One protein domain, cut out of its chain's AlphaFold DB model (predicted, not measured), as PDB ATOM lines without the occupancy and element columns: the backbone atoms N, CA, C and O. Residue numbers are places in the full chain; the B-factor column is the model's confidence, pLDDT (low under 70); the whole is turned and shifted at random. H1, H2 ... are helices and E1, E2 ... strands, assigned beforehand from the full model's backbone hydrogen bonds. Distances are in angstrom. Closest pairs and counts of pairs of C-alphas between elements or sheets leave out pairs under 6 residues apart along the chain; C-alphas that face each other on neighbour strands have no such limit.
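What this domain is: This is residues 2 to 56 of the 206 residues of an uncharacterized protein of Mycobacterium kubicae (UniProt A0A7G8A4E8). The printed part has little regular structure: an elongated body of loops, with the small hairpin of E1 and E2 toward one end, the short helix H1 at one side, and residues 43 to 56 looping at the other end. The 55 printed residues hold H1, E1 and E2 in that order, 12 residues in named elements, mixed in class, with an antiparallel sheet E1 - E2. The whole is compact, with a radius of gyration of the C-alphas of 10.6 A and spans of 33 by 20 by 16 A.

How they stand to each other: H1, residues 2 to 6, has its O i to N i+4 pair within hydrogen-bond range. Its closest C-alpha pair with E1, residues 20 to 23, is Ala 4 and Leu 20, 6.2 A. Residues 9 to 10 pair antiparallel with 17 to 18. E1 and E2, residues 29 to 31, form a hairpin, with N 30 and O 22 at 2.9 A, within hydrogen-bond range. H1 and E2 are apart.

Where its parts are: H1 begins at C-alpha 2 (11.486, 82.516, 104.515) and measures 6.5 A, E1 8.2 A, and E2 7.1 A, ending at C-alpha 31 (21.427, 73.950, 98.047).

The domain as a whole: The C-alphas of Asp 26 and His 54 are the two farthest apart, 33.6 A. The link H1 to E1 is long. The printed part has no cut, and no printed residue is under pLDDT 70.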
ATOM      1  N   ARG A   2      10.967  81.751 103.351       78.94
ATOM      2  CA  ARG A   2      11.486  82.516 104.515       78.94
ATOM      3  C   ARG A   2      12.117  81.638 105.615       78.94
ATOM      4  O   ARG A   2      13.168  81.998 106.133       78.94
ATOM      5  N   LYS A   3      11.523  80.473 105.910       84.12
ATOM      6  CA  LYS A   3      12.021  79.508 106.911       84.12
ATOM      7  C   LYS A   3      13.406  78.941 106.555       84.12
ATOM      8  O   LYS A   3      14.290  78.982 107.398       84.12
ATOM      9  N   ALA A   4      13.627  78.530 105.302       84.44
ATOM     10  CA  ALA A   4      14.918  78.000 104.835       84.44
ATOM     11  C   ALA A   4      16.065  79.025 104.941       84.44
ATOM     12  O   ALA A   4      17.202  78.668 105.222       84.44
ATOM     13  N   LYS A   5      15.767  80.321 104.764       87.31
ATOM     14  CA  LYS A   5      16.756  81.401 104.941       87.31
ATOM     15  C   LYS A   5      17.089  81.672 106.413       87.31
ATOM     16  O   LYS A   5      18.190  82.127 106.702       87.31
ATOM     17  N   MET A   6      16.136  81.461 107.325       87.62
ATOM     18  CA  MET A   6      16.348  81.633 108.772       87.62
ATOM     19  C   MET A   6      17.106  80.464 109.390       87.62
ATOM     20  O   MET A   6      17.900  80.680 110.296       87.62
ATOM     21  N   TYR A   7      16.866  79.257 108.881       90.50
ATOM     22  CA  TYR A   7      17.431  78.024 109.411       90.50
ATOM     23  C   TYR A   7      18.157  77.270 108.291       90.50
ATOM     24  O   TYR A   7      17.582  76.344 107.718       90.50
ATOM     25  N   PRO A   8      19.386  77.691 107.935       93.00
ATOM     26  CA  PRO A   8      20.249  76.903 107.067       93.00
ATOM     27  C   PRO A   8      20.456  75.494 107.626       93.00
ATOM     28  O   PRO A   8      20.467  75.297 108.844       93.00
ATOM     29  N   SER A   9      20.664  74.533 106.736       94.81
ATOM     30  CA  SER A   9      20.864  73.123 107.074       94.81
ATOM     31  C   SER A   9      21.877  72.473 106.123       94.81
ATOM     32  O   SER A   9      22.201  73.058 105.082       94.81
ATOM     33  N   PRO A  10      22.416  71.289 106.466       96.88
ATOM     34  CA  PRO A  10      23.350  70.581 105.599       96.88
ATOM     35  C   PRO A  10      22.685  70.169 104.282       96.88
ATOM     36  O   PRO A  10      21.592  69.605 104.279       96.88
ATOM     37  N   CYS A  11      23.342  70.452 103.159       96.12
ATOM     38  CA  CYS A  11      22.911  70.013 101.831       96.12
ATOM     39  C   CYS A  11      23.078  68.497 101.672       96.12
ATOM     40  O   CYS A  11      24.164  67.984 101.937       96.12
ATOM     41  N   ALA A  12      22.062  67.796 101.157       96.88
ATOM     42  CA  ALA A  12      22.134  66.347 100.953       96.88
ATOM     43  C   ALA A  12      23.210  65.911  99.935       96.88
ATOM     44  O   ALA A  12      23.749  64.817 100.057       96.88
ATOM     45  N   ALA A  13      23.558  66.766  98.965       95.56
ATOM     46  CA  ALA A  13      24.541  66.443  97.927       95.56
ATOM     47  C   ALA A  13      25.991  66.781  98.322       95.56
ATOM     48  O   ALA A  13      26.894  65.984  98.096       95.56
ATOM     49  N   CYS A  14      26.241  67.964  98.898       95.00
ATOM     50  CA  CYS A  14      27.605  68.434  99.195       95.00
ATOM     51  C   CYS A  14      27.950  68.510 100.689       95.00
ATOM     52  O   CYS A  14      29.062  68.905 101.038       95.00
ATOM     53  N   GLY A  15      27.001  68.220 101.584       95.00
ATOM     54  CA  GLY A  15      27.184  68.245 103.040       95.00
ATOM     55  C   GLY A  15      27.356  69.635 103.666       95.00
ATOM     56  O   GLY A  15      27.322  69.772 104.886       95.00
ATOM     57  N   GLN A  16      27.518  70.692 102.866       94.44
ATOM     58  CA  GLN A  16      27.744  72.047 103.368       94.44
ATOM     59  C   GLN A  16      26.484  72.637 104.004       94.44
ATOM     60  O   GLN A  16      25.390  72.521 103.449       94.44
ATOM     61  N   GLN A  17      26.657  73.372 105.106       95.38
ATOM     62  CA  GLN A  17      25.598  74.210 105.666       95.38
ATOM     63  C   GLN A  17      25.189  75.264 104.625       95.38
ATOM     64  O   GLN A  17      26.039  76.030 104.148       95.38
ATOM     65  N   ALA A  18      23.907  75.294 104.245       94.94
ATOM     66  CA  ALA A  18      23.392  76.142 103.172       94.94
ATOM     67  C   ALA A  18      21.893  76.458 103.328       94.94
ATOM     68  O   ALA A  18      21.169  75.807 104.077       94.94
ATOM     69  N   VAL A  19      21.409  77.463 102.593       95.12
ATOM     70  CA  VAL A  19      19.965  77.642 102.383       95.12
ATOM     71  C   VAL A  19      19.534  76.651 101.306       95.12
ATOM     72  O   VAL A  19      19.954  76.766 100.154       95.12
ATOM     73  N   LEU A  20      18.713  75.674 101.684       94.81
ATOM     74  CA  LEU A  20      18.237  74.643 100.766       94.81
ATOM     75  C   LEU A  20      17.023  75.163  99.990       94.81
ATOM     76  O   LEU A  20      16.055  75.650 100.583       94.81
ATOM     77  N   ILE A  21      17.109  75.123  98.659       94.19
ATOM     78  CA  ILE A  21      16.100  75.692  97.748       94.19
ATOM     79  C   ILE A  21      15.668  74.733  96.638       94.19
ATOM     80  O   ILE A  21      14.729  75.060  95.918       94.19
ATOM     81  N   GLY A  22      16.338  73.588  96.503       92.88
ATOM     82  CA  GLY A  22      16.026  72.563  95.513       92.88
ATOM     83  C   GLY A  22      15.930  71.179  96.142       92.88
ATOM     84  O   GLY A  22      16.159  71.013  97.345       92.88
ATOM     85  N   PHE A  23      15.623  70.198  95.301       95.19
ATOM     86  CA  PHE A  23      15.566  68.783  95.651       95.19
ATOM     87  C   PHE A  23      16.422  67.975  94.670       95.19
ATOM     88  O   PHE A  23      16.542  68.364  93.507       95.19
ATOM     89  N   ASP A  24      17.050  66.905  95.150       93.75
ATOM     90  CA  ASP A  24      17.712  65.909  94.300       93.75
ATOM     91  C   ASP A  24      16.687  64.879  93.756       93.75
ATOM     92  O   ASP A  24      15.503  64.963  94.098       93.75
ATOM     93  N   PRO A  25      17.092  63.922  92.893       93.69
ATOM     94  CA  PRO A  25      16.186  62.892  92.372       93.69
ATOM     95  C   PRO A  25      15.549  61.983  93.436       93.69
ATOM     96  O   PRO A  25      14.518  61.380  93.160       93.69
ATOM     97  N   ASP A  26      16.132  61.910  94.637       94.44
ATOM     98  CA  ASP A  26      15.627  61.130  95.775       94.44
ATOM     99  C   ASP A  26      14.760  61.993  96.723       94.44
ATOM    100  O   ASP A  26      14.565  61.645  97.888       94.44
ATOM    101  N   GLU A  27      14.286  63.156  96.257       93.81
ATOM    102  CA  GLU A  27      13.485  64.136  97.010       93.81
ATOM    103  C   GLU A  27      14.165  64.701  98.275       93.81
ATOM    104  O   GLU A  27      13.514  65.271  99.160       93.81
ATOM    105  N   ARG A  28      15.498  64.625  98.375       94.94
ATOM    106  CA  ARG A  28      16.246  65.224  99.489       94.94
ATOM    107  C   ARG A  28      16.573  66.682  99.205       94.94
ATOM    108  O   ARG A  28      16.870  67.073  98.080       94.94
ATOM    109  N   GLN A  29      16.568  67.507 100.250       95.38
ATOM    110  CA  GLN A  29      16.828  68.939 100.113       95.38
ATOM    111  C   GLN A  29      18.295  69.237  99.770       95.38
ATOM    112  O   GLN A  29      19.224  68.806 100.459       95.38
ATOM    113  N   ILE A  30      18.498  70.065  98.746       96.31
ATOM    114  CA  ILE A  30      19.818  70.497  98.276       96.31
ATOM    115  C   ILE A  30      19.913  72.021  98.153       96.31
ATOM    116  O   ILE A  30      18.918  72.751  98.055       96.31
ATOM    117  N   CYS A  31      21.142  72.529  98.214       95.69
ATOM    118  CA  CYS A  31      21.427  73.950  98.047       95.69
ATOM    119  C   CYS A  31      21.321  74.376  96.577       95.69
ATOM    120  O   CYS A  31      21.379  73.541  95.675       95.69
ATOM    121  N   GLY A  32      21.213  75.686  96.341       93.94
ATOM    122  CA  GLY A  32      21.101  76.243  94.991       93.94
ATOM    123  C   GLY A  32      22.211  75.797  94.034       93.94
ATOM    124  O   GLY A  32      21.878  75.279  92.973       93.94
ATOM    125  N   PRO A  33      23.503  75.885  94.406       94.81
ATOM    126  CA  PRO A  33      24.592  75.415  93.547       94.81
ATOM    127  C   PRO A  33      24.464  73.941  93.137       94.81
ATOM    128  O   PRO A  33      24.672  73.608  91.975       94.81
ATOM    129  N   CYS A  34      24.062  73.060  94.062       95.00
ATOM    130  CA  CYS A  34      23.851  71.638  93.766       95.00
ATOM    131  C   CYS A  34      22.620  71.387  92.887       95.00
ATOM    132  O   CYS A  34      22.587  70.389  92.179       95.00
ATOM    133  N   SER A  35      21.629  72.280  92.905       94.06
ATOM    134  CA  SER A  35      20.463  72.218  92.020       94.06
ATOM    135  C   SER A  35      20.667  72.972  90.695       94.06
ATOM    136  O   SER A  35      19.688  73.254  90.008       94.06
ATOM    137  N   GLY A  36      21.897  73.392  90.367       93.50
ATOM    138  CA  GLY A  36      22.210  74.173  89.160       93.50
ATOM    139  C   GLY A  36      21.795  75.652  89.210       93.50
ATOM    140  O   GLY A  36      21.861  76.347  88.200       93.50
ATOM    141  N   SER A  37      21.366  76.160  90.368       93.31
ATOM    142  CA  SER A  37      21.024  77.571  90.571       93.31
ATOM    143  C   SER A  37      22.252  78.395  90.961       93.31
ATOM    144  O   SER A  37      23.085  77.969  91.757       93.31
ATOM    145  N   THR A  38      22.316  79.639  90.486       90.62
ATOM    146  CA  THR A  38      23.328  80.625  90.900       90.62
ATOM    147  C   THR A  38      23.054  81.237  92.281       90.62
ATOM    148  O   THR A  38      23.880  81.983  92.804       90.62
ATOM    149  N   LEU A  39      21.904  80.941  92.899       89.25
ATOM    150  CA  LEU A  39      21.515  81.473  94.207       89.25
ATOM    151  C   LEU A  39      22.102  80.633  95.352       89.25
ATOM    152  O   LEU A  39      21.555  79.590  95.706       89.25
ATOM    153  N   ASP A  40      23.169  81.112  95.997       87.19
ATOM    154  CA  ASP A  40      23.818  80.401  97.112       87.19
ATOM    155  C   ASP A  40      23.433  80.914  98.518       87.19
ATOM    156  O   ASP A  40      23.636  80.219  99.516       87.19
ATOM    157  N   TYR A  41      22.842  82.115  98.606       90.94
ATOM    158  CA  TYR A  41      22.494  82.811  99.855       90.94
ATOM    159  C   TYR A  41      23.651  82.914 100.864       90.94
ATOM    160  O   TYR A  41      23.413  83.011 102.075       90.94
ATOM    161  N   ARG A  42      24.901  82.896 100.388       93.50
ATOM    162  CA  ARG A  42      26.093  82.961 101.235       93.50
ATOM    163  C   ARG A  42      26.531  84.380 101.494       93.50
ATOM    164  O   ARG A  42      26.103  85.342 100.854       93.50
ATOM    165  N   CYS A  43      27.399  84.507 102.496       94.62
ATOM    166  CA  CYS A  43      28.029  85.772 102.778       94.62
ATOM    167  C   CYS A  43      29.190  86.116 101.878       94.62
ATOM    168  O   CYS A  43      30.208  85.455 101.972       94.62
ATOM    169  N   ALA A  44      29.083  87.228 101.141       92.81
ATOM    170  CA  ALA A  44      30.214  87.770 100.394       92.81
ATOM    171  C   ALA A  44      31.440  88.051 101.282       92.81
ATOM    172  O   ALA A  44      32.554  88.013 100.791       92.81
ATOM    173  N   ASN A  45      31.238  88.314 102.582       93.38
ATOM    174  CA  ASN A  45      32.332  88.575 103.521       93.38
ATOM    175  C   ASN A  45      32.737  87.346 104.354       93.38
ATOM    176  O   ASN A  45      33.912  87.036 104.460       93.38
ATOM    177  N   CYS A  46      31.780  86.636 104.966       92.88
ATOM    178  CA  CYS A  46      32.078  85.531 105.895       92.88
ATOM    179  C   CYS A  46      31.652  84.134 105.409       92.88
ATOM    180  O   CYS A  46      31.674  83.189 106.190       92.88
ATOM    181  N   GLY A  47      31.158  83.992 104.177       93.31
ATOM    182  CA  GLY A  47      30.645  82.734 103.616       93.31
ATOM    183  C   GLY A  47      29.372  82.157 104.259       93.31
ATOM    184  O   GLY A  47      28.760  81.261 103.677       93.31
ATOM    185  N   GLN A  48      28.933  82.666 105.418       93.38
ATOM    186  CA  GLN A  48      27.813  82.093 106.169       93.38
ATOM    187  C   GLN A  48      26.487  82.166 105.390       93.38
ATOM    188  O   GLN A  48      26.127  83.251 104.908       93.38
ATOM    189  N   PRO A  49      25.752  81.046 105.277       93.81
ATOM    190  CA  PRO A  49      24.455  81.005 104.614       93.81
ATOM    191  C   PRO A  49      23.369  81.672 105.467       93.81
ATOM    192  O   PRO A  49      23.428  81.647 106.696       93.81
ATOM    193  N   GLY A  50      22.339  82.230 104.830       92.56
ATOM    194  CA  GLY A  50      21.114  82.643 105.525       92.56
ATOM    195  C   GLY A  50      20.475  83.912 104.970       92.56
ATOM    196  O   GLY A  50      20.569  84.210 103.782       92.56
ATOM    197  N   ILE A  51      19.796  84.677 105.833       90.69
ATOM    198  CA  ILE A  51      19.196  85.968 105.456       90.69
ATOM    199  C   ILE A  51      20.289  86.977 105.091       90.69
ATOM    200  O   ILE A  51      21.226  87.216 105.858       90.69
ATOM    201  N   ARG A  52      20.108  87.619 103.934       89.50
ATOM    202  CA  ARG A  52      21.019  88.607 103.352       89.50
ATOM    203  C   ARG A  52      20.290  89.919 103.084       89.50
ATOM    204  O   ARG A  52      19.129  89.895 102.684       89.50
ATOM    205  N   ALA A  53      21.002  91.028 103.226       84.38
ATOM    206  CA  ALA A  53      20.648  92.325 102.657       84.38
ATOM    207  C   ALA A  53      21.875  92.841 101.892       84.38
ATOM    208  O   ALA A  53      22.981  92.761 102.417       84.38
ATOM    209  N   HIS A  54      21.706  93.287 100.642       84.62
ATOM    210  CA  HIS A  54      22.809  93.753  99.777       84.62
ATOM    211  C   HIS A  54      24.024  92.806  99.749       84.62
ATOM    212  O   HIS A  54      25.168  93.214  99.909       84.62
ATOM    213  N   ASN A  55      23.766  91.502  99.615       89.06
ATOM    214  CA  ASN A  55      24.790  90.457  99.625       89.06
ATOM    215  C   ASN A  55      25.655  90.395 100.911       89.06
ATOM    216  O   ASN A  55      26.695  89.734 100.914       89.06
ATOM    217  N   ARG A  56      25.217  91.003 102.033       92.88
ATOM    218  CA  ARG A  56      25.830  90.988 103.389       92.88
ATOM    219  C   ARG A  56      24.870  90.397 104.451       92.88
ATOM    220  O   ARG A  56      23.652  90.470 104.299       92.88
TER     221      ARG A  56